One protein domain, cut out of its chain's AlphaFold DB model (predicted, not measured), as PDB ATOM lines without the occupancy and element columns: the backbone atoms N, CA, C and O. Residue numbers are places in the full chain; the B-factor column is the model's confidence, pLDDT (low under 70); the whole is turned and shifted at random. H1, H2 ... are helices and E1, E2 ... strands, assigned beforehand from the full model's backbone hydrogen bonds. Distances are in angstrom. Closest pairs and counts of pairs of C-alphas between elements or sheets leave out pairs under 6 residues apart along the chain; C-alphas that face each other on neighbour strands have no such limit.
ATOM      1  N   ILE A  99      30.645  53.174 -26.971       87.62
ATOM      2  CA  ILE A  99      29.708  52.537 -27.895       87.62
ATOM      3  C   ILE A  99      30.535  51.792 -28.950       87.62
ATOM      4  O   ILE A  99      31.377  52.408 -29.610       87.62
ATOM      5  N   PRO A 100      30.339  50.475 -29.119       92.94
ATOM      6  CA  PRO A 100      31.080  49.705 -30.104       92.94
ATOM      7  C   PRO A 100      30.694  50.138 -31.525       92.94
ATOM      8  O   PRO A 100      29.521  50.139 -31.887       92.94
ATOM      9  N   LYS A 101      31.690  50.426 -32.366       93.69
ATOM     10  CA  LYS A 101      31.506  50.691 -33.803       93.69
ATOM     11  C   LYS A 101      30.970  49.481 -34.567       93.69
ATOM     12  O   LYS A 101      30.249  49.625 -35.550       93.69
ATOM     13  N   THR A 102      31.321  48.276 -34.122       95.19
ATOM     14  CA  THR A 102      30.740  47.030 -34.636       95.19
ATOM     15  C   THR A 102      30.183  46.213 -33.487       95.19
ATOM     16  O   THR A 102      30.914  45.893 -32.552       95.19
ATOM     17  N   ASN A 103      28.914  45.822 -33.593       95.94
ATOM     18  CA  ASN A 103      28.225  45.000 -32.605       95.94
ATOM     19  C   ASN A 103      27.447  43.886 -33.315       95.94
ATOM     20  O   ASN A 103      26.365  44.110 -33.867       95.94
ATOM     21  N   LEU A 104      28.037  42.691 -33.349       97.12
ATOM     22  CA  LEU A 104      27.477  41.528 -34.031       97.12
ATOM     23  C   LEU A 104      27.099  40.449 -33.030       97.12
ATOM     24  O   LEU A 104      27.860  40.148 -32.113       97.12
ATOM     25  N   ILE A 105      25.962  39.806 -33.263       98.06
ATOM     26  CA  ILE A 105      25.556  38.589 -32.572       98.06
ATOM     27  C   ILE A 105      25.753  37.428 -33.539       98.06
ATOM     28  O   ILE A 105      25.243  37.434 -34.660       98.06
ATOM     29  N   MET A 106      26.496  36.426 -33.093       98.19
ATOM     30  CA  MET A 106      26.773  35.211 -33.840       98.19
ATOM     31  C   MET A 106      26.230  34.011 -33.082       98.19
ATOM     32  O   MET A 106      26.421  33.884 -31.870       98.19
ATOM     33  N   THR A 107      25.607  33.095 -33.808       98.38
ATOM     34  CA  THR A 107      25.226  31.793 -33.266       98.38
ATOM     35  C   THR A 107      26.178  30.742 -33.805       98.38
ATOM     36  O   THR A 107      26.391  30.647 -35.012       98.38
ATOM     37  N   VAL A 108      26.749  29.943 -32.914       98.44
ATOM     38  CA  VAL A 108      27.850  29.030 -33.200       98.44
ATOM     39  C   VAL A 108      27.496  27.621 -32.732       98.44
ATOM     40  O   VAL A 108      27.044  27.415 -31.604       98.44
ATOM     41  N   SER A 109      27.757  26.642 -33.591       98.25
ATOM     42  CA  SER A 109      27.807  25.225 -33.241       98.25
ATOM     43  C   SER A 109      29.261  24.765 -33.249       98.25
ATOM     44  O   SER A 109      30.036  25.193 -34.102       98.25
ATOM     45  N   TYR A 110      29.650  23.920 -32.298       98.50
ATOM     46  CA  TYR A 110      30.990  23.350 -32.279       98.50
ATOM     47  C   TYR A 110      31.071  21.997 -31.566       98.50
ATOM     48  O   TYR A 110      30.333  21.712 -30.613       98.50
ATOM     49  N   ASP A 111      32.041  21.195 -31.999       98.25
ATOM     50  CA  ASP A 111      32.519  20.014 -31.287       98.25
ATOM     51  C   ASP A 111      33.574  20.439 -30.251       98.25
ATOM     52  O   ASP A 111      34.685  20.831 -30.587       98.25
ATOM     53  N   GLY A 112      33.227  20.370 -28.964       97.12
ATOM     54  CA  GLY A 112      34.105  20.798 -27.873       97.12
ATOM     55  C   GLY A 112      35.226  19.829 -27.503       97.12
ATOM     56  O   GLY A 112      35.971  20.132 -26.570       97.12
ATOM     57  N   THR A 113      35.347  18.679 -28.173       95.44
ATOM     58  CA  THR A 113      36.263  17.590 -27.794       95.44
ATOM     59  C   THR A 113      37.696  18.068 -27.565       95.44
ATOM     60  O   THR A 113      38.286  17.787 -26.517       95.44
ATOM     61  N   ASP A 114      38.249  18.782 -28.544       94.19
ATOM     62  CA  ASP A 114      39.662  19.170 -28.573       94.19
ATOM     63  C   ASP A 114      39.881  20.602 -28.034       94.19
ATOM     64  O   ASP A 114      40.994  21.132 -28.048       94.19
ATOM     65  N   TYR A 115      38.834  21.205 -27.453       95.44
ATOM     66  CA  TYR A 115      38.857  22.546 -26.872       95.44
ATOM     67  C   TYR A 115      38.829  22.518 -25.341       95.44
ATOM     68  O   TYR A 115      38.146  21.724 -24.689       95.44
ATOM     69  N   SER A 116      39.524  23.473 -24.730       93.56
ATOM     70  CA  SER A 116      39.559  23.685 -23.276       93.56
ATOM     71  C   SER A 116      38.350  24.464 -22.737       93.56
ATOM     72  O   SER A 116      38.392  24.966 -21.615       93.56
ATOM     73  N   GLY A 117      37.264  24.513 -23.511       93.88
ATOM     74  CA  GLY A 117      36.043  25.271 -23.248       93.88
ATOM     75  C   GLY A 117      35.841  26.393 -24.265       93.88
ATOM     76  O   GLY A 117      36.663  26.595 -25.164       93.88
ATOM     77  N   PHE A 118      34.739  27.133 -24.124       95.19
ATOM     78  CA  PHE A 118      34.449  28.232 -25.049       95.19
ATOM     79  C   PHE A 118      35.419  29.405 -24.874       95.19
ATOM     80  O   PHE A 118      35.986  29.884 -25.848       95.19
ATOM     81  N   VAL A 119      35.599  29.874 -23.636       91.75
ATOM     82  CA  VAL A 119      36.400  31.068 -23.325       91.75
ATOM     83  C   VAL A 119      37.818  30.665 -22.939       91.75
ATOM     84  O   VAL A 119      38.006  29.803 -22.082       91.75
ATOM     85  N   GLY A 120      38.802  31.339 -23.526       87.00
ATOM     86  CA  GLY A 120      40.215  31.236 -23.169       87.00
ATOM     87  C   GLY A 120      40.928  32.586 -23.302       87.00
ATOM     88  O   GLY A 120      40.330  33.532 -23.818       87.00
ATOM     89  N   PRO A 121      42.183  32.691 -22.828       84.50
ATOM     90  CA  PRO A 121      43.025  33.856 -23.104       84.50
ATOM     91  C   PRO A 121      43.233  34.005 -24.615       84.50
ATOM     92  O   PRO A 121      43.218  32.991 -25.316       84.50
ATOM     93  N   MET A 122      43.454  35.232 -25.105       86.75
ATOM     94  CA  MET A 122      43.591  35.566 -26.536       86.75
ATOM     95  C   MET A 122      44.904  35.066 -27.168       86.75
ATOM     96  O   MET A 122      45.673  35.828 -27.744       86.75
ATOM     97  N   LEU A 123      45.176  33.765 -27.075       87.56
ATOM     98  CA  LEU A 123      46.430  33.149 -27.522       87.56
ATOM     99  C   LEU A 123      46.620  33.200 -29.039       87.56
ATOM    100  O   LEU A 123      47.750  33.085 -29.502       87.56
ATOM    101  N   PHE A 124      45.549  33.414 -29.808       88.19
ATOM    102  CA  PHE A 124      45.635  33.583 -31.261       88.19
ATOM    103  C   PHE A 124      46.480  34.808 -31.669       88.19
ATOM    104  O   PHE A 124      46.968  34.864 -32.794       88.19
ATOM    105  N   LEU A 125      46.686  35.773 -30.762       88.38
ATOM    106  CA  LEU A 125      47.568  36.922 -30.984       88.38
ATOM    107  C   LEU A 125      49.035  36.508 -31.187       88.38
ATOM    108  O   LEU A 125      49.753  37.165 -31.944       88.38
ATOM    109  N   LYS A 126      49.462  35.368 -30.620       86.69
ATOM    110  CA  LYS A 126      50.812  34.821 -30.839       86.69
ATOM    111  C   LYS A 126      51.085  34.504 -32.307       86.69
ATOM    112  O   LYS A 126      52.220  34.627 -32.759       86.69
ATOM    113  N   ASP A 127      50.053  34.153 -33.075       85.25
ATOM    114  CA  ASP A 127      50.182  33.890 -34.514       85.25
ATOM    115  C   ASP A 127      50.525  35.149 -35.324       85.25
ATOM    116  O   ASP A 127      50.933  35.052 -36.483       85.25
ATOM    117  N   TYR A 128      50.381  36.318 -34.701       84.31
ATOM    118  CA  TYR A 128      50.740  37.623 -35.238       84.31
ATOM    119  C   TYR A 128      51.959  38.225 -34.531       84.31
ATOM    120  O   TYR A 128      52.213  39.408 -34.694       84.31
ATOM    121  N   GLY A 129      52.727  37.436 -33.770       82.56
ATOM    122  CA  GLY A 129      53.949  37.898 -33.101       82.56
ATOM    123  C   GLY A 129      53.717  38.741 -31.845       82.56
ATOM    124  O   GLY A 129      54.671  39.294 -31.312       82.56
ATOM    125  N   ILE A 130      52.476  38.828 -31.361       84.06
ATOM    126  CA  ILE A 130      52.138  39.570 -30.145       84.06
ATOM    127  C   ILE A 130      52.267  38.632 -28.954       84.06
ATOM    128  O   ILE A 130      51.617  37.580 -28.897       84.06
ATOM    129  N   ASP A 131      53.101  39.019 -27.993       80.00
ATOM    130  CA  ASP A 131      53.277  38.229 -26.788       80.00
ATOM    131  C   ASP A 131      52.026  38.296 -25.903       80.00
ATOM    132  O   ASP A 131      51.439  39.352 -25.648       80.00
ATOM    133  N   THR A 132      51.617  37.131 -25.420       75.25
ATOM    134  CA  THR A 132      50.539  36.994 -24.449       75.25
ATOM    135  C   THR A 132      51.154  36.318 -23.235       75.25
ATOM    136  O   THR A 132      51.665  35.201 -23.389       75.25
ATOM    137  N   LYS A 133      51.071  36.970 -22.064       68.50
ATOM    138  CA  LYS A 133      51.584  36.515 -20.753       68.50
ATOM    139  C   LYS A 133      51.530  34.993 -20.587       68.50
ATOM    140  O   LYS A 133      50.554  34.398 -21.037       68.50
ATOM    141  N   ASP A 134      52.526  34.417 -19.899       57.84
ATOM    142  CA  ASP A 134      52.825  32.985 -19.655       57.84
ATOM    143  C   ASP A 134      51.621  32.041 -19.460       57.84
ATOM    144  O   ASP A 134      51.382  31.438 -18.411       57.84
ATOM    145  N   HIS A 135      50.848  31.865 -20.517       62.09
ATOM    146  CA  HIS A 135      49.819  30.861 -20.633       62.09
ATOM    147  C   HIS A 135      50.414  29.690 -21.409       62.09
ATOM    148  O   HIS A 135      51.102  29.904 -22.417       62.09
ATOM    149  N   PRO A 136      50.167  28.445 -20.965       59.25
ATOM    150  CA  PRO A 136      50.715  27.278 -21.637       59.25
ATOM    151  C   PRO A 136      50.296  27.302 -23.108       59.25
ATOM    152  O   PRO A 136      49.120  27.495 -23.421       59.25
ATOM    153  N   ALA A 137      51.267  27.099 -24.000       55.50
ATOM    154  CA  ALA A 137      51.157  27.343 -25.442       55.50
ATOM    155  C   ALA A 137      50.058  26.537 -26.175       55.50
ATOM    156  O   ALA A 137      49.816  26.779 -27.350       55.50
ATOM    157  N   ASN A 138      49.374  25.612 -25.491       61.50
ATOM    158  CA  ASN A 138      48.473  24.619 -26.081       61.50
ATOM    159  C   ASN A 138      47.014  24.697 -25.581       61.50
ATOM    160  O   ASN A 138      46.274  23.721 -25.708       61.50
ATOM    161  N   ILE A 139      46.565  25.811 -24.985       72.69
ATOM    162  CA  ILE A 139      45.135  25.972 -24.659       72.69
ATOM    163  C   ILE A 139      44.380  26.424 -25.915       72.69
ATOM    164  O   ILE A 139      44.340  27.607 -26.237       72.69
ATOM    165  N   SER A 140      43.732  25.482 -26.598       85.25
ATOM    166  CA  SER A 140      42.744  25.807 -27.633       85.25
ATOM    167  C   SER A 140      41.400  26.166 -26.989       85.25
ATOM    168  O   SER A 140      40.933  25.450 -26.098       85.25
ATOM    169  N   SER A 141      40.773  27.262 -27.418       94.00
ATOM    170  CA  SER A 141      39.406  27.639 -27.034       94.00
ATOM    171  C   SER A 141      38.619  28.081 -28.260       94.00
ATOM    172  O   SER A 141      39.181  28.648 -29.196       94.00
ATOM    173  N   VAL A 142      37.305  27.872 -28.233       96.69
ATOM    174  CA  VAL A 142      36.414  28.264 -29.341       96.69
ATOM    175  C   VAL A 142      36.490  29.775 -29.591       96.69
ATOM    176  O   VAL A 142      36.505  30.225 -30.733       96.69
ATOM    177  N   SER A 143      36.614  30.571 -28.522       95.88
ATOM    178  CA  SER A 143      36.773  32.022 -28.613       95.88
ATOM    179  C   SER A 143      38.025  32.443 -29.377       95.88
ATOM    180  O   SER A 143      37.977  33.462 -30.055       95.88
ATOM    181  N   ASN A 144      39.126  31.688 -29.287       94.19
ATOM    182  CA  ASN A 144      40.362  32.016 -29.995       94.19
ATOM    183  C   ASN A 144      40.202  31.843 -31.502       94.19
ATOM    184  O   ASN A 144      40.619  32.721 -32.250       94.19
ATOM    185  N   GLU A 145      39.549  30.771 -31.947       96.25
ATOM    186  CA  GLU A 145      39.304  30.549 -33.376       96.25
ATOM    187  C   GLU A 145      38.283  31.544 -33.944       96.25
ATOM    188  O   GLU A 145      38.497  32.104 -35.020       96.25
ATOM    189  N   LEU A 146      37.229  31.868 -33.187       97.06
ATOM    190  CA  LEU A 146      36.268  32.909 -33.571       97.06
ATOM    191  C   LEU A 146      36.919  34.296 -33.655       97.06
ATOM    192  O   LEU A 146      36.709  35.009 -34.632       97.06
ATOM    193  N   LEU A 147      37.726  34.683 -32.662       95.62
ATOM    194  CA  LEU A 147      38.434  35.965 -32.675       95.62
ATOM    195  C   LEU A 147      39.485  36.015 -33.784       95.62
ATOM    196  O   LEU A 147      39.592  37.031 -34.466       95.62
ATOM    197  N   ARG A 148      40.214  34.923 -34.031       94.38
ATOM    198  CA  ARG A 148      41.140  34.804 -35.166       94.38
ATOM    199  C   ARG A 148      40.420  35.056 -36.493       94.38
ATOM    200  O   ARG A 148      40.907  35.842 -37.305       94.38
ATOM    201  N   ALA A 149      39.271  34.417 -36.709       95.75
ATOM    202  CA  ALA A 149      38.479  34.601 -37.921       95.75
ATOM    203  C   ALA A 149      37.937  36.039 -38.023       95.75
ATOM    204  O   ALA A 149      38.176  36.711 -39.026       95.75
ATOM    205  N   MET A 150      37.305  36.558 -36.963       95.38
ATOM    206  CA  MET A 150      36.743  37.916 -36.947       95.38
ATOM    207  C   MET A 150      37.796  39.000 -37.158       95.38
ATOM    208  O   MET A 150      37.574  39.929 -37.928       95.38
ATOM    209  N   THR A 151      38.954  38.887 -36.511       93.69
ATOM    210  CA  THR A 151      40.034  39.874 -36.653       93.69
ATOM    211  C   THR A 151      40.656  39.859 -38.045       93.69
ATOM    212  O   THR A 151      41.069  40.911 -38.534       93.69
ATOM    213  N   THR A 152      40.660  38.699 -38.708       92.75
ATOM    214  CA  THR A 152      41.036  38.573 -40.122       92.75
ATOM    215  C   THR A 152      40.011  39.270 -41.015       92.75
ATOM    216  O   THR A 152      40.397  40.081 -41.853       92.75
ATOM    217  N   VAL A 153      38.710  39.027 -40.801       92.75
ATOM    218  CA  VAL A 153      37.627  39.702 -41.543       92.75
ATOM    219  C   VAL A 153      37.683  41.221 -41.348       92.75
ATOM    220  O   VAL A 153      37.569  41.957 -42.317       92.75
ATOM    221  N   HIS A 154      37.928  41.695 -40.124       91.25
ATOM    222  CA  HIS A 154      38.086  43.118 -39.785       91.25
ATOM    223  C   HIS A 154      39.420  43.738 -40.245       91.25
ATOM    224  O   HIS A 154      39.639  44.942 -40.068       91.25
ATOM    225  N   GLY A 155      40.344  42.931 -40.774       88.69
ATOM    226  CA  GLY A 155      41.656  43.387 -41.227       88.69
ATOM    227  C   GLY A 155      42.530  43.971 -40.114       88.69
ATOM    228  O   GLY A 155      43.302  44.896 -40.372       88.69
ATOM    229  N   TYR A 156      42.393  43.506 -38.864       88.06
ATOM    230  CA  TYR A 156      43.259  43.959 -37.762       88.06
ATOM    231  C   TYR A 156      44.726  43.630 -38.013       88.06
ATOM    232  O   TYR A 156      45.604  44.391 -37.615       88.06
ATOM    233  N   PHE A 157      44.975  42.515 -38.695       84.00
ATOM    234  CA  PHE A 157      46.306  42.017 -38.990       84.00
ATOM    235  C   PHE A 157      46.508  41.925 -40.507       84.00
ATOM    236  O   PHE A 157      45.578  41.599 -41.247       84.00
ATOM    237  N   TYR A 200      52.550  46.548 -30.145       64.38
ATOM    238  CA  TYR A 200      51.260  46.258 -29.506       64.38
ATOM    239  C   TYR A 200      51.331  45.168 -28.433       64.38
ATOM    240  O   TYR A 200      51.784  44.051 -28.679       64.38
ATOM    241  N   SER A 201      50.787  45.465 -27.247       73.06
ATOM    242  CA  SER A 201      50.585  44.479 -26.176       73.06
ATOM    243  C   SER A 201      49.214  43.797 -26.280       73.06
ATOM    244  O   SER A 201      48.253  44.371 -26.794       73.06
ATOM    245  N   ALA A 202      49.079  42.580 -25.740       74.38
ATOM    246  CA  ALA A 202      47.788  41.882 -25.684       74.38
ATOM    247  C   ALA A 202      46.697  42.685 -24.942       74.38
ATOM    248  O   ALA A 202      45.533  42.646 -25.335       74.38
ATOM    249  N   GLU A 203      47.080  43.449 -23.913       78.56
ATOM    250  CA  GLU A 203      46.174  44.295 -23.120       78.56
ATOM    251  C   GLU A 203      45.545  45.420 -23.952       78.56
ATOM    252  O   GLU A 203      44.421  45.845 -23.690       78.56
ATOM    253  N   GLU A 204      46.240  45.894 -24.986       80.81
ATOM    254  CA  GLU A 204      45.690  46.896 -25.890       80.81
ATOM    255  C   GLU A 204      44.586  46.312 -26.778       80.81
ATOM    256  O   GLU A 204      43.544  46.937 -26.976       80.81
ATOM    257  N   PHE A 205      44.763  45.080 -27.257       83.62
ATOM    258  CA  PHE A 205      43.735  44.394 -28.038       83.62
ATOM    259  C   PHE A 205      42.501  44.037 -27.210       83.62
ATOM    260  O   PHE A 205      41.393  44.097 -27.743       83.62
ATOM    261  N   GLU A 206      42.660  43.772 -25.907       81.50
ATOM    262  CA  GLU A 206      41.528  43.584 -24.981       81.50
ATOM    263  C   GLU A 206      40.618  44.818 -24.899       81.50
ATOM    264  O   GLU A 206      39.439  44.684 -24.564       81.50
ATOM    265  N   ARG A 207      41.135  46.012 -25.225       84.88
ATOM    266  CA  ARG A 207      40.351  47.256 -25.288       84.88
ATOM    267  C   ARG A 207      39.736  47.516 -26.662       84.88
ATOM    268  O   ARG A 207      38.721  48.193 -26.745       84.88
ATOM    269  N   ARG A 208      40.325  46.992 -27.740       91.44
ATOM    270  CA  ARG A 208      39.883  47.262 -29.122       91.44
ATOM    271  C   ARG A 208      38.704  46.403 -29.549       91.44
ATOM    272  O   ARG A 208      37.820  46.878 -30.261       91.44
ATOM    273  N   PHE A 209      38.680  45.146 -29.122       93.56
ATOM    274  CA  PHE A 209      37.574  44.244 -29.406       93.56
ATOM    275  C   PHE A 209      37.359  43.238 -28.282       93.56
ATOM    276  O   PHE A 209      38.256  42.928 -27.502       93.56
ATOM    277  N   SER A 210      36.156  42.679 -28.218       93.31
ATOM    278  CA  SER A 210      35.829  41.622 -27.267       93.31
ATOM    279  C   SER A 210      34.851  40.613 -27.857       93.31
ATOM    280  O   SER A 210      34.071  40.920 -28.757       93.31
ATOM    281  N   LEU A 211      34.897  39.387 -27.332       95.75
ATOM    282  CA  LEU A 211      33.923  38.344 -27.634       95.75
ATOM    283  C   LEU A 211      33.258  37.882 -26.340       95.75
ATOM    284  O   LEU A 211      33.870  37.239 -25.482       95.75
ATOM    285  N   ILE A 212      31.976  38.189 -26.210       95.56
ATOM    286  CA  ILE A 212      31.154  37.840 -25.056       95.56
ATOM    287  C   ILE A 212      30.308  36.629 -25.434       95.56
ATOM    288  O   ILE A 212      29.750  36.579 -26.516       95.56
ATOM    289  N   THR A 213      30.183  35.636 -24.558       96.00
ATOM    290  CA  THR A 213      29.322  34.463 -24.798       96.00
ATOM    291  C   THR A 213      28.162  34.394 -23.815       96.00
ATOM    292  O   THR A 213      28.307  34.783 -22.644       96.00
ATOM    293  N   SER A 214      27.029  33.867 -24.287       95.62
ATOM    294  CA  SER A 214      25.854  33.553 -23.472       95.62
ATOM    295  C   SER A 214      26.158  32.474 -22.437       95.62
ATOM    296  O   SER A 214      25.603  32.500 -21.334       95.62
ATOM    297  N   SER A 215      27.066  31.547 -22.763       92.19
ATOM    298  CA  SER A 215      27.472  30.471 -21.875       92.19
ATOM    299  C   SER A 215      28.950  30.124 -21.988       92.19
ATOM    300  O   SER A 215      29.506  29.971 -23.075       92.19
ATOM    301  N   ARG A 216      29.590  29.946 -20.832       91.31
ATOM    302  CA  ARG A 216      30.960  29.445 -20.742       91.31
ATOM    303  C   ARG A 216      30.910  27.937 -20.547       91.31
ATOM    304  O   ARG A 216      30.770  27.456 -19.426       91.31
ATOM    305  N   THR A 217      30.974  27.201 -21.645       94.50
ATOM    306  CA  THR A 217      31.049  25.741 -21.605       94.50
ATOM    307  C   THR A 217      32.420  25.277 -21.115       94.50
ATOM    308  O   THR A 217      33.449  25.905 -21.384       94.50
ATOM    309  N   ASP A 218      32.424  24.175 -20.364       94.06
ATOM    310  CA  ASP A 218      33.648  23.565 -19.850       94.06
ATOM    311  C   ASP A 218      34.441  22.860 -20.962       94.06
ATOM    312  O   ASP A 218      33.916  22.541 -22.024       94.06
ATOM    313  N   LYS A 219      35.698  22.509 -20.666       94.94
ATOM    314  CA  LYS A 219      36.500  21.599 -21.496       94.94
ATOM    315  C   LYS A 219      35.718  20.339 -21.889       94.94
ATOM    316  O   LYS A 219      35.201  19.636 -21.011       94.94
ATOM    317  N   GLY A 220      35.720  20.034 -23.186       95.69
ATOM    318  CA  GLY A 220      35.070  18.860 -23.761       95.69
ATOM    319  C   GLY A 220      33.561  18.988 -23.973       95.69
ATOM    320  O   GLY A 220      32.977  18.048 -24.480       95.69
ATOM    321  N   VAL A 221      32.914  20.084 -23.564       98.19
ATOM    322  CA  VAL A 221      31.461  20.272 -23.734       98.19
ATOM    323  C   VAL A 221      31.175  20.798 -25.135       98.19
ATOM    324  O   VAL A 221      31.788  21.777 -25.551       98.19
ATOM    325  N   HIS A 222      30.220  20.196 -25.838       98.56
ATOM    326  CA  HIS A 222      29.834  20.604 -27.189       98.56
ATOM    327  C   HIS A 222      28.728  21.667 -27.166       98.56
ATOM    328  O   HIS A 222      28.064  21.900 -26.146       98.56
ATOM    329  N   SER A 223      28.464  22.283 -28.317       98.12
ATOM    330  CA  SER A 223      27.293  23.143 -28.480       98.12
ATOM    331  C   SER A 223      26.683  23.040 -29.867       98.12
ATOM    332  O   SER A 223      27.378  23.006 -30.878       98.12
ATOM    333  N   LEU A 224      25.356  23.030 -29.908       97.88
ATOM    334  CA  LEU A 224      24.590  23.139 -31.145       97.88
ATOM    335  C   LEU A 224      24.200  24.588 -31.445       97.88
ATOM    336  O   LEU A 224      24.011  24.937 -32.603       97.88
ATOM    337  N   ASP A 225      24.072  25.414 -30.405       95.75
ATOM    338  CA  ASP A 225      23.398  26.706 -30.507       95.75
ATOM    339  C   ASP A 225      23.892  27.682 -29.424       95.75
ATOM    340  O   ASP A 225      23.111  28.235 -28.647       95.75
ATOM    341  N   THR A 226      25.213  27.843 -29.283       97.38
ATOM    342  CA  THR A 226      25.744  28.893 -28.403       97.38
ATOM    343  C   THR A 226      25.642  30.231 -29.111       97.38
ATOM    344  O   THR A 226      25.852  30.323 -30.314       97.38
ATOM    345  N   THR A 227      25.407  31.296 -28.356       98.06
ATOM    346  CA  THR A 227      25.349  32.651 -28.907       98.06
ATOM    347  C   THR A 227      26.486  33.466 -28.324       98.06
ATOM    348  O   THR A 227      26.689  33.479 -27.104       98.06
ATOM    349  N   CYS A 228      27.235  34.148 -29.176       98.00
ATOM    350  CA  CYS A 228      28.263  35.091 -28.778       98.00
ATOM    351  C   CYS A 228      28.042  36.453 -29.435       98.00
ATOM    352  O   CYS A 228      27.347  36.583 -30.433       98.00
ATOM    353  N   GLN A 229      28.609  37.476 -28.818       97.75
ATOM    354  CA  GLN A 229      28.520  38.859 -29.224       97.75
ATOM    355  C   GLN A 229      29.935  39.373 -29.419       97.75
ATOM    356  O   GLN A 229      30.744  39.345 -28.487       97.75
ATOM    357  N   TYR A 230      30.236  39.776 -30.643       97.25
ATOM    358  CA  TYR A 230      31.501  40.377 -31.012       97.25
ATOM    359  C   TYR A 230      31.349  41.894 -31.027       97.25
ATOM    360  O   TYR A 230      30.461  42.429 -31.695       97.25
ATOM    361  N   LEU A 231      32.227  42.564 -30.288       95.69
ATOM    362  CA  LEU A 231      32.278  44.012 -30.165       95.69
ATOM    363  C   LEU A 231      33.623  44.504 -30.692       95.69
ATOM    364  O   LEU A 231      34.654  43.983 -30.276       95.69
ATOM    365  N   SER A 232      33.615  45.517 -31.554       95.12
ATOM    366  CA  SER A 232      34.802  46.293 -31.928       95.12
ATOM    367  C   SER A 232      34.546  47.759 -31.612       95.12
ATOM    368  O   SER A 232      33.515  48.304 -32.008       95.12
ATOM    369  N   PHE A 233      35.473  48.384 -30.894       93.94
ATOM    370  CA  PHE A 233      35.368  49.771 -30.438       93.94
ATOM    371  C   PHE A 233      36.109  50.736 -31.371       93.94
ATOM    372  O   PHE A 233      35.714  51.887 -31.537       93.94
ATOM    373  N   ASP A 234      37.134  50.257 -32.074       91.50
ATOM    374  CA  ASP A 234      37.967  51.088 -32.942       91.50
ATOM    375  C   ASP A 234      37.619  50.975 -34.439       91.50
ATOM    376  O   ASP A 234      37.917  51.916 -35.186       91.50
ATOM    377  N   ARG A 235      36.920  49.915 -34.891       91.44
ATOM    378  CA  ARG A 235      36.625  49.662 -36.318       91.44
ATOM    379  C   ARG A 235      35.149  49.386 -36.634       91.44
ATOM    380  O   ARG A 235      34.460  48.669 -35.911       91.44
ATOM    381  N   ASN A 236      34.700  49.899 -37.782       92.25
ATOM    382  CA  ASN A 236      33.455  49.475 -38.431       92.25
ATOM    383  C   ASN A 236      33.667  48.141 -39.162       92.25
ATOM    384  O   ASN A 236      34.792  47.802 -39.539       92.25
ATOM    385  N   LEU A 237      32.578  47.411 -39.393       91.12
ATOM    386  CA  LEU A 237      32.594  46.213 -40.222       91.12
ATOM    387  C   LEU A 237      32.980  46.612 -41.661       91.12
ATOM    388  O   LEU A 237      32.373  47.536 -42.201       91.12
ATOM    389  N   PRO A 238      33.970  45.956 -42.292       87.06
ATOM    390  CA  PRO A 238      34.436  46.361 -43.620       87.06
ATOM    391  C   PRO A 238      33.456  46.009 -44.746       87.06
ATOM    392  O   PRO A 238      33.613  46.501 -45.860       87.06
ATOM    393  N   PHE A 239      32.460  45.167 -44.467       88.94
ATOM    394  CA  PHE A 239      31.441  44.736 -45.418       88.94
ATOM    395  C   PHE A 239      30.057  44.955 -44.808       88.94
ATOM    396  O   PHE A 239      29.824  44.573 -43.663       88.94
ATOM    397  N   GLU A 240      29.132  45.547 -45.562       88.44
ATOM    398  CA  GLU A 240      27.752  45.738 -45.093       88.44
ATOM    399  C   GLU A 240      26.929  44.444 -45.152       88.44
ATOM    400  O   GLU A 240      26.037  44.237 -44.325       88.44
ATOM    401  N   ASP A 241      27.257  43.566 -46.103       94.94
ATOM    402  CA  ASP A 241      26.590  42.284 -46.297       94.94
ATOM    403  C   ASP A 241      27.013  41.262 -45.228       94.94
ATOM    404  O   ASP A 241      28.125  40.724 -45.228       94.94
ATOM    405  N   LEU A 242      26.088  40.972 -44.312       96.12
ATOM    406  CA  LEU A 242      26.297  39.995 -43.246       96.12
ATOM    407  C   LEU A 242      26.354  38.553 -43.755       96.12
ATOM    408  O   LEU A 242      26.982  37.724 -43.095       96.12
ATOM    409  N   ASP A 243      25.733  38.240 -44.894       95.62
ATOM    410  CA  ASP A 243      25.800  36.902 -45.481       95.62
ATOM    411  C   ASP A 243      27.209  36.635 -46.026       95.62
ATOM    412  O   ASP A 243      27.765  35.556 -45.805       95.62
ATOM    413  N   TYR A 244      27.839  37.644 -46.634       95.31
ATOM    414  CA  TYR A 244      29.241  37.575 -47.042       95.31
ATOM    415  C   TYR A 244      30.187  37.420 -45.841       95.31
ATOM    416  O   TYR A 244      31.066  36.554 -45.841       95.31
ATOM    417  N   VAL A 245      29.978  38.200 -44.772       96.56
ATOM    418  CA  VAL A 245      30.749  38.069 -43.520       96.56
ATOM    419  C   VAL A 245      30.588  36.674 -42.920       96.56
ATOM    420  O   VAL A 245      31.580  36.045 -42.548       96.56
ATOM    421  N   HIS A 246      29.361  36.163 -42.858       97.56
ATOM    422  CA  HIS A 246      29.062  34.814 -42.388       97.56
ATOM    423  C   HIS A 246      29.846  33.744 -43.167       97.56
ATOM    424  O   HIS A 246      30.433  32.838 -42.565       97.56
ATOM    425  N   ASP A 247      29.890  33.848 -44.494       96.31
ATOM    426  CA  ASP A 247      30.578  32.876 -45.341       96.31
ATOM    427  C   ASP A 247      32.102  32.970 -45.192       96.31
ATOM    428  O   ASP A 247      32.773  31.944 -45.063       96.31
ATOM    429  N   MET A 248      32.658  34.184 -45.105       96.44
ATOM    430  CA  MET A 248      34.080  34.384 -44.802       96.44
ATOM    431  C   MET A 248      34.479  33.753 -43.467       96.44
ATOM    432  O   MET A 248      35.526  33.111 -43.387       96.44
ATOM    433  N   LEU A 249      33.655  33.904 -42.426       97.19
ATOM    434  CA  LEU A 249      33.937  33.299 -41.124       97.19
ATOM    435  C   LEU A 249      33.997  31.782 -41.221       97.19
ATOM    436  O   LEU A 249      34.986  31.188 -40.801       97.19
ATOM    437  N   ASN A 250      32.988  31.155 -41.822       97.75
ATOM    438  CA  ASN A 250      32.966  29.701 -41.977       97.75
ATOM    439  C   ASN A 250      34.087  29.169 -42.887       97.75
ATOM    440  O   ASN A 250      34.526  28.040 -42.689       97.75
ATOM    441  N   ASN A 251      34.594  29.970 -43.828       96.94
ATOM    442  CA  ASN A 251      35.766  29.614 -44.638       96.94
ATOM    443  C   ASN A 251      37.089  29.676 -43.854       96.94
ATOM    444  O   ASN A 251      38.042  28.978 -44.198       96.94
ATOM    445  N   LEU A 252      37.169  30.528 -42.829       96.69
ATOM    446  CA  LEU A 252      38.361  30.698 -41.991       96.69
ATOM    447  C   LEU A 252      38.378  29.765 -40.774       96.69
ATOM    448  O   LEU A 252      39.453  29.472 -40.247       96.69
ATOM    449  N   LEU A 253      37.205  29.340 -40.306       97.69
ATOM    450  CA  LEU A 253      37.055  28.502 -39.123       97.69
ATOM    451  C   LEU A 253      37.453  27.041 -39.391       97.69
ATOM    452  O   LEU A 253      37.299  26.530 -40.503       97.69
ATOM    453  N   PRO A 254      37.963  26.334 -38.367       97.06
ATOM    454  CA  PRO A 254      38.197  24.899 -38.457       97.06
ATOM    455  C   PRO A 254      36.874  24.123 -38.579       97.06
ATOM    456  O   PRO A 254      35.810  24.597 -38.200       97.06
ATOM    457  N   LYS A 255      36.942  22.886 -39.091       97.06
ATOM    458  CA  LYS A 255      35.758  22.056 -39.413       97.06
ATOM    459  C   LYS A 255      34.871  21.705 -38.212       97.06
ATOM    460  O   LYS A 255      33.745  21.254 -38.397       97.06
ATOM    461  N   ASP A 256      35.397  21.844 -37.006       97.25
ATOM    462  CA  ASP A 256      34.732  21.563 -35.738       97.25
ATOM    463  C   ASP A 256      34.022  22.790 -35.142       97.25
ATOM    464  O   ASP A 256      33.362  22.645 -34.115       97.25
ATOM    465  N   ILE A 257      34.099  23.968 -35.778       98.44
ATOM    466  CA  ILE A 257      33.362  25.182 -35.404       98.44
ATOM    467  C   ILE A 257      32.620  25.714 -36.628       98.44
ATOM    468  O   ILE A 257      33.201  25.946 -37.683       98.44
ATOM    469  N   LYS A 258      31.325  25.981 -36.469       98.25
ATOM    470  CA  LYS A 258      30.478  26.541 -37.519       98.25
ATOM    471  C   LYS A 258      29.644  27.696 -36.987       98.25
ATOM    472  O   LYS A 258      28.888  27.533 -36.028       98.25
ATOM    473  N   VAL A 259      29.730  28.849 -37.637       98.44
ATOM    474  CA  VAL A 259      28.773  29.943 -37.452       98.44
ATOM    475  C   VAL A 259      27.518  29.593 -38.251       98.44
ATOM    476  O   VAL A 259      27.599  29.218 -39.416       98.44
ATOM    477  N   THR A 260      26.363  29.649 -37.600       97.81
ATOM    478  CA  THR A 260      25.055  29.290 -38.180       97.81
ATOM    479  C   THR A 260      24.185  30.507 -38.471       97.81
ATOM    480  O   THR A 260      23.264  30.419 -39.278       97.81
ATOM    481  N   SER A 261      24.472  31.637 -37.825       98.00
ATOM    482  CA  SER A 261      23.863  32.930 -38.125       98.00
ATOM    483  C   SER A 261      24.745  34.072 -37.647       98.00
ATOM    484  O   SER A 261      25.415  33.953 -36.617       98.00
ATOM    485  N   VAL A 262      24.681  35.193 -38.363       98.12
ATOM    486  CA  VAL A 262      25.247  36.489 -37.974       98.12
ATOM    487  C   VAL A 262      24.150  37.538 -38.117       98.12
ATOM    488  O   VAL A 262      23.508  37.619 -39.164       98.12
ATOM    489  N   ILE A 263      23.928  38.336 -37.076       97.69
ATOM    490  CA  ILE A 263      23.032  39.496 -37.106       97.69
ATOM    491  C   ILE A 263      23.723  40.705 -36.477       97.69
ATOM    492  O   ILE A 263      24.623  40.555 -35.647       97.69
ATOM    493  N   LYS A 264      23.281  41.912 -36.832       96.69
ATOM    494  CA  LYS A 264      23.588  43.103 -36.032       96.69
ATOM    495  C   LYS A 264      22.861  43.009 -34.693       96.69
ATOM    496  O   LYS A 264      21.765  42.450 -34.612       96.69
ATOM    497  N   SER A 265      23.484  43.547 -33.653       95.56
ATOM    498  CA  SER A 265      22.829  43.699 -32.359       95.56
ATOM    499  C   SER A 265      21.525  44.494 -32.498       95.56
ATOM    500  O   SER A 265      21.497  45.452 -33.271       95.56
ATOM    501  N   PRO A 266      20.441  44.117 -31.794       93.12
ATOM    502  CA  PRO A 266      19.175  44.844 -31.871       93.12
ATOM    503  C   PRO A 266      19.294  46.263 -31.297       93.12
ATOM    504  O   PRO A 266      18.645  47.166 -31.807       93.12
ATOM    505  N   THR A 267      20.133  46.446 -30.271       92.94
ATOM    506  CA  THR A 267      20.450  47.739 -29.645       92.94
ATOM    507  C   THR A 267      21.913  47.774 -29.188       92.94
ATOM    508  O   THR A 267      22.577  46.728 -29.131       92.94
ATOM    509  N   ASP A 268      22.416  48.952 -28.822       90.12
ATOM    510  CA  ASP A 268      23.779  49.123 -28.296       90.12
ATOM    511  C   ASP A 268      23.925  48.587 -26.863       90.12
ATOM    512  O   ASP A 268      24.997  48.132 -26.457       90.12
ATOM    513  N   GLU A 269      22.835  48.565 -26.096       91.56
ATOM    514  CA  GLU A 269      22.792  48.057 -24.723       91.56
ATOM    515  C   GLU A 269      22.656  46.537 -24.649       91.56
ATOM    516  O   GLU A 269      22.892  45.950 -23.582       91.56
ATOM    517  N   PHE A 270      22.276  45.890 -25.755       95.00
ATOM    518  CA  PHE A 270      22.083  44.451 -25.784       95.00
ATOM    519  C   PHE A 270      23.362  43.728 -25.358       95.00
ATOM    520  O   PHE A 270      24.481  44.038 -25.764       95.00
ATOM    521  N   HIS A 271      23.172  42.710 -24.527       95.62
ATOM    522  CA  HIS A 271      24.249  41.932 -23.939       95.62
ATOM    523  C   HIS A 271      23.854  40.466 -23.844       95.62
ATOM    524  O   HIS A 271      23.019  40.092 -23.010       95.62
ATOM    525  N   VAL A 272      24.510  39.618 -24.632       95.88
ATOM    526  CA  VAL A 272      24.115  38.213 -24.832       95.88
ATOM    527  C   VAL A 272      24.050  37.389 -23.530       95.88
ATOM    528  O   VAL A 272      23.241  36.473 -23.387       95.88
ATOM    529  N   ARG A 273      24.875  37.723 -22.528       93.19
ATOM    530  CA  ARG A 273      24.877  37.044 -21.216       93.19
ATOM    531  C   ARG A 273      23.755  37.494 -20.281       93.19
ATOM    532  O   ARG A 273      23.361  36.713 -19.422       93.19
ATOM    533  N   HIS A 274      23.293  38.735 -20.408       93.44
ATOM    534  CA  HIS A 274      22.341  39.331 -19.465       93.44
ATOM    535  C   HIS A 274      20.910  39.294 -19.996       93.44
ATOM    536  O   HIS A 274      19.992  39.167 -19.203       93.44
ATOM    537  N   HIS A 275      20.741  39.315 -21.319       96.56
ATOM    538  CA  HIS A 275      19.435  39.295 -21.979       96.56
ATOM    539  C   HIS A 275      18.996  37.896 -22.451       96.56
ATOM    540  O   HIS A 275      17.975  37.779 -23.117       96.56
ATOM    541  N   ASN A 276      19.749  36.824 -22.149       96.19
ATOM    542  CA  ASN A 276      19.217  35.471 -22.369       96.19
ATOM    543  C   ASN A 276      18.244  35.112 -21.242       96.19
ATOM    544  O   ASN A 276      18.545  35.323 -20.068       96.19
ATOM    545  N   GLU A 443      11.484  37.397 -27.941       96.88
ATOM    546  CA  GLU A 443      10.925  36.993 -29.234       96.88
ATOM    547  C   GLU A 443      11.536  37.763 -30.412       96.88
ATOM    548  O   GLU A 443      11.961  37.157 -31.393       96.88
ATOM    549  N   GLU A 444      11.678  39.083 -30.292       95.88
ATOM    550  CA  GLU A 444      12.247  39.923 -31.351       95.88
ATOM    551  C   GLU A 444      13.679  39.501 -31.727       95.88
ATOM    552  O   GLU A 444      14.031  39.384 -32.905       95.88
ATOM    553  N   VAL A 445      14.518  39.236 -30.723       96.56
ATOM    554  CA  VAL A 445      15.911  38.818 -30.931       96.56
ATOM    555  C   VAL A 445      15.954  37.400 -31.484       96.56
ATOM    556  O   VAL A 445      16.735  37.108 -32.393       96.56
ATOM    557  N   GLN A 446      15.095  36.522 -30.967       97.44
ATOM    558  CA  GLN A 446      15.005  35.141 -31.415       97.44
ATOM    559  C   GLN A 446      14.568  35.049 -32.882       97.44
ATOM    560  O   GLN A 446      15.158  34.275 -33.638       97.44
ATOM    561  N   ASN A 447      13.607  35.873 -33.306       97.75
ATOM    562  CA  ASN A 447      13.139  35.938 -34.690       97.75
ATOM    563  C   ASN A 447      14.256  36.392 -35.632       97.75
ATOM    564  O   ASN A 447      14.538  35.698 -36.606       97.75
ATOM    565  N   LYS A 448      14.999  37.454 -35.286       97.69
ATOM    566  CA  LYS A 448      16.167  37.905 -36.070       97.69
ATOM    567  C   LYS A 448      17.218  36.799 -36.243       97.69
ATOM    568  O   LYS A 448      17.763  36.624 -37.336       97.69
ATOM    569  N   ILE A 449      17.503  36.037 -35.182       97.62
ATOM    570  CA  ILE A 449      18.427  34.889 -35.237       97.62
ATOM    571  C   ILE A 449      17.876  33.794 -36.161       97.62
ATOM    572  O   ILE A 449      18.615  33.276 -37.003       97.62
ATOM    573  N   ASN A 450      16.601  33.435 -36.016       97.56
ATOM    574  CA  ASN A 450      15.962  32.383 -36.807       97.56
ATOM    575  C   ASN A 450      15.917  32.748 -38.295       97.56
ATOM    576  O   ASN A 450      16.338  31.949 -39.127       97.56
ATOM    577  N   GLU A 451      15.522  33.976 -38.627       97.81
ATOM    578  CA  GLU A 451      15.532  34.493 -39.997       97.81
ATOM    579  C   GLU A 451      16.928  34.412 -40.625       97.81
ATOM    580  O   GLU A 451      17.068  34.017 -41.780       97.81
ATOM    581  N   ALA A 452      17.983  34.746 -39.875       97.69
ATOM    582  CA  ALA A 452      19.355  34.632 -40.363       97.69
ATOM    583  C   ALA A 452      19.765  33.175 -40.636       97.69
ATOM    584  O   ALA A 452      20.382  32.897 -41.668       97.69
ATOM    585  N   LYS A 453      19.381  32.232 -39.765       97.38
ATOM    586  CA  LYS A 453      19.597  30.791 -39.995       97.38
ATOM    587  C   LYS A 453      18.838  30.300 -41.229       97.38
ATOM    588  O   LYS A 453      19.400  29.581 -42.053       97.38
ATOM    589  N   GLU A 454      17.580  30.704 -41.389       97.31
ATOM    590  CA  GLU A 454      16.762  30.344 -42.550       97.31
ATOM    591  C   GLU A 454      17.322  30.910 -43.853       97.31
ATOM    592  O   GLU A 454      17.367  30.194 -44.854       97.31
ATOM    593  N   ARG A 455      17.785  32.170 -43.853       96.38
ATOM    594  CA  ARG A 455      18.480  32.761 -45.007       96.38
ATOM    595  C   ARG A 455      19.697  31.927 -45.384       96.38
ATOM    596  O   ARG A 455      19.836  31.575 -46.552       96.38
ATOM    597  N   TYR A 456      20.526  31.537 -44.415       95.38
ATOM    598  CA  TYR A 456      21.681  30.679 -44.680       95.38
ATOM    599  C   TYR A 456      21.282  29.326 -45.297       95.38
ATOM    600  O   TYR A 456      21.841  28.931 -46.322       95.38
ATOM    601  N   ILE A 457      20.271  28.648 -44.746       95.06
ATOM    602  CA  ILE A 457      19.768  27.374 -45.292       95.06
ATOM    603  C   ILE A 457      19.240  27.554 -46.723       95.06
ATOM    604  O   ILE A 457      19.566  26.760 -47.604       95.06
ATOM    605  N   LYS A 458      18.470  28.617 -46.987       96.00
ATOM    606  CA  LYS A 458      17.960  28.935 -48.331       96.00
ATOM    607  C   LYS A 458      19.099  29.158 -49.331       96.00
ATOM    608  O   LYS A 458      19.023  28.637 -50.441       96.00
ATOM    609  N   ARG A 459      20.163  29.874 -48.940       94.56
ATOM    610  CA  ARG A 459      21.357  30.086 -49.783       94.56
ATOM    611  C   ARG A 459      22.055  28.765 -50.116       94.56
ATOM    612  O   ARG A 459      22.381  28.547 -51.275       94.56
ATOM    613  N   LEU A 460      22.211  27.861 -49.144       91.81
ATOM    614  CA  LEU A 460      22.780  26.527 -49.386       91.81
ATOM    615  C   LEU A 460      21.914  25.678 -50.322       91.81
ATOM    616  O   LEU A 460      22.431  25.096 -51.269       91.81
ATOM    617  N   ASN A 461      20.601  25.636 -50.094       93.44
ATOM    618  CA  ASN A 461      19.688  24.869 -50.942       93.44
ATOM    619  C   ASN A 461      19.682  25.384 -52.387       93.44
ATOM    620  O   ASN A 461      19.571  24.587 -53.310       93.44
ATOM    621  N   LYS A 462      19.855  26.695 -52.597       94.12
ATOM    622  CA  LYS A 462      20.000  27.295 -53.933       94.12
ATOM    623  C   LYS A 462      21.306  26.906 -54.643       94.12
ATOM    624  O   LYS A 462      21.378  27.032 -55.851       94.12
ATOM    625  N   ILE A 463      22.347  26.500 -53.914       91.31
ATOM    626  CA  ILE A 463      23.600  26.003 -54.512       91.31
ATOM    627  C   ILE A 463      23.467  24.521 -54.895       91.31
ATOM    628  O   ILE A 463      24.130  24.063 -55.819       91.31
ATOM    629  N   LEU A 464      22.648  23.766 -54.152       86.88
ATOM    630  CA  LEU A 464      22.434  22.333 -54.371       86.88
ATOM    631  C   LEU A 464      21.440  22.029 -55.499       86.88
ATOM    632  O   LEU A 464      21.556  20.975 -56.121       86.88
ATOM    633  N   ASN A 465      20.473  22.922 -55.713       84.44
ATOM    634  CA  ASN A 465      19.485  22.869 -56.793       84.44
ATOM    635  C   ASN A 465      19.950  23.711 -57.976       84.44
ATOM    636  O   ASN A 465      19.699  23.283 -59.123       84.44
TER     637      ASN A 465
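What this domain is: This is residues 99 to 157, 200 to 276 and 443 to 465 of the 465 residues of the protein "tRNA pseudouridine synthase" of Theileria equi strain WA (UniProt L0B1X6). A twisted sheet of four strands forms the body and curls round helix H2; H4 packs on H2 and covers edge strand E4, while the long helix H5 crosses the sheet's other face near E4. H1 packs on H2, H3 only grazes the sheet, and the last residues, 460 to 465, stick out. The printed part has 159 residues with five named helices and four named strands, along the chain E1, H1, H2, H3, E2, E3, H4, E4, H5; the sheet runs E2, E3, E1, E4, all antiparallel. The class is mixed, helices and strands, and the whole is compact, with a radius of gyration of the C-alphas of 15.4 A and spans of 48 by 35 by 31 A.

How they stand to each other: In the sheet, inner strand E1, residues 102 to 110, is antiparallel to inner strand E3, residues 222 to 232, with N 106 and O 228 2.8 A apart, within hydrogen-bond range. E3 bends by 78 degrees at residue 225. Edge strand E2, residues 209 to 213, makes a hairpin with E3, with N 212 and O 229 at 2.8 A. Edge strand E4, residues 257 to 264, is antiparallel to E1, with N 107 and O 261 at 2.9 A, and bends by 58 degrees at residue 260. Three layers, helices on both faces of the sheet, are made by H2, residues 142 to 153, and H4, residues 242 to 252, on one face and H5, residues 443 to 464, on the other. H4 lies over E4 at a height of 8.4 A over the sheet, its closest C-alphas to E4 being those of Asn 250 and Lys 258, 6.0 A apart. E3, H4 and E4 form a split strand-helix-strand unit, two strands running the same way with E1 between them, and its crossover is right-handed. H2 and H4 touch at a steep tilt of 62 degrees, opposite ways, closest at the C-alphas of Ala 149 and Leu 252, 5.6 A. H5 has a height of 7.1 A over the sheet; its closest C-alphas to E4 are those of Lys 453 and Ser 261, 5.1 A apart. H1, residues 123 to 128, touches residues 144 to 148 of H2 alone, closest at the C-alphas of Phe 124 and Asn 144, 5.6 A. H3, residues 202 to 208, only grazes the sheet, with residues 205 to 208. In H2, H4 and H5 every O i to N i+4 pair is within hydrogen-bond range; H3 has 2 of 3, and H1 has 0 of 2 but 3 of 3 O i to N i+3 pairs.

Where its parts are: E1 begins at C-alpha 102 (30.740, 47.030, -34.636) and is 23.8 A long; E3 is 26.6 A and E4 20.4 A. H2 is 16.8 A and H4 15.3 A. H5, 31.3 A, ends at C-alpha 464 (22.434, 22.333, -54.371).

The domain as a whole: The C-alphas farthest apart, of Asp 134 and Asn 465, are 50.9 A apart. Residues 158 to 199 and 277 to 442 are not printed, with C-alpha gaps of 11.5 A and 10.9 A. The links E1 to H1 and H1 to H2 are long. pLDDT is under 70 at residues 133 to 138 and 200.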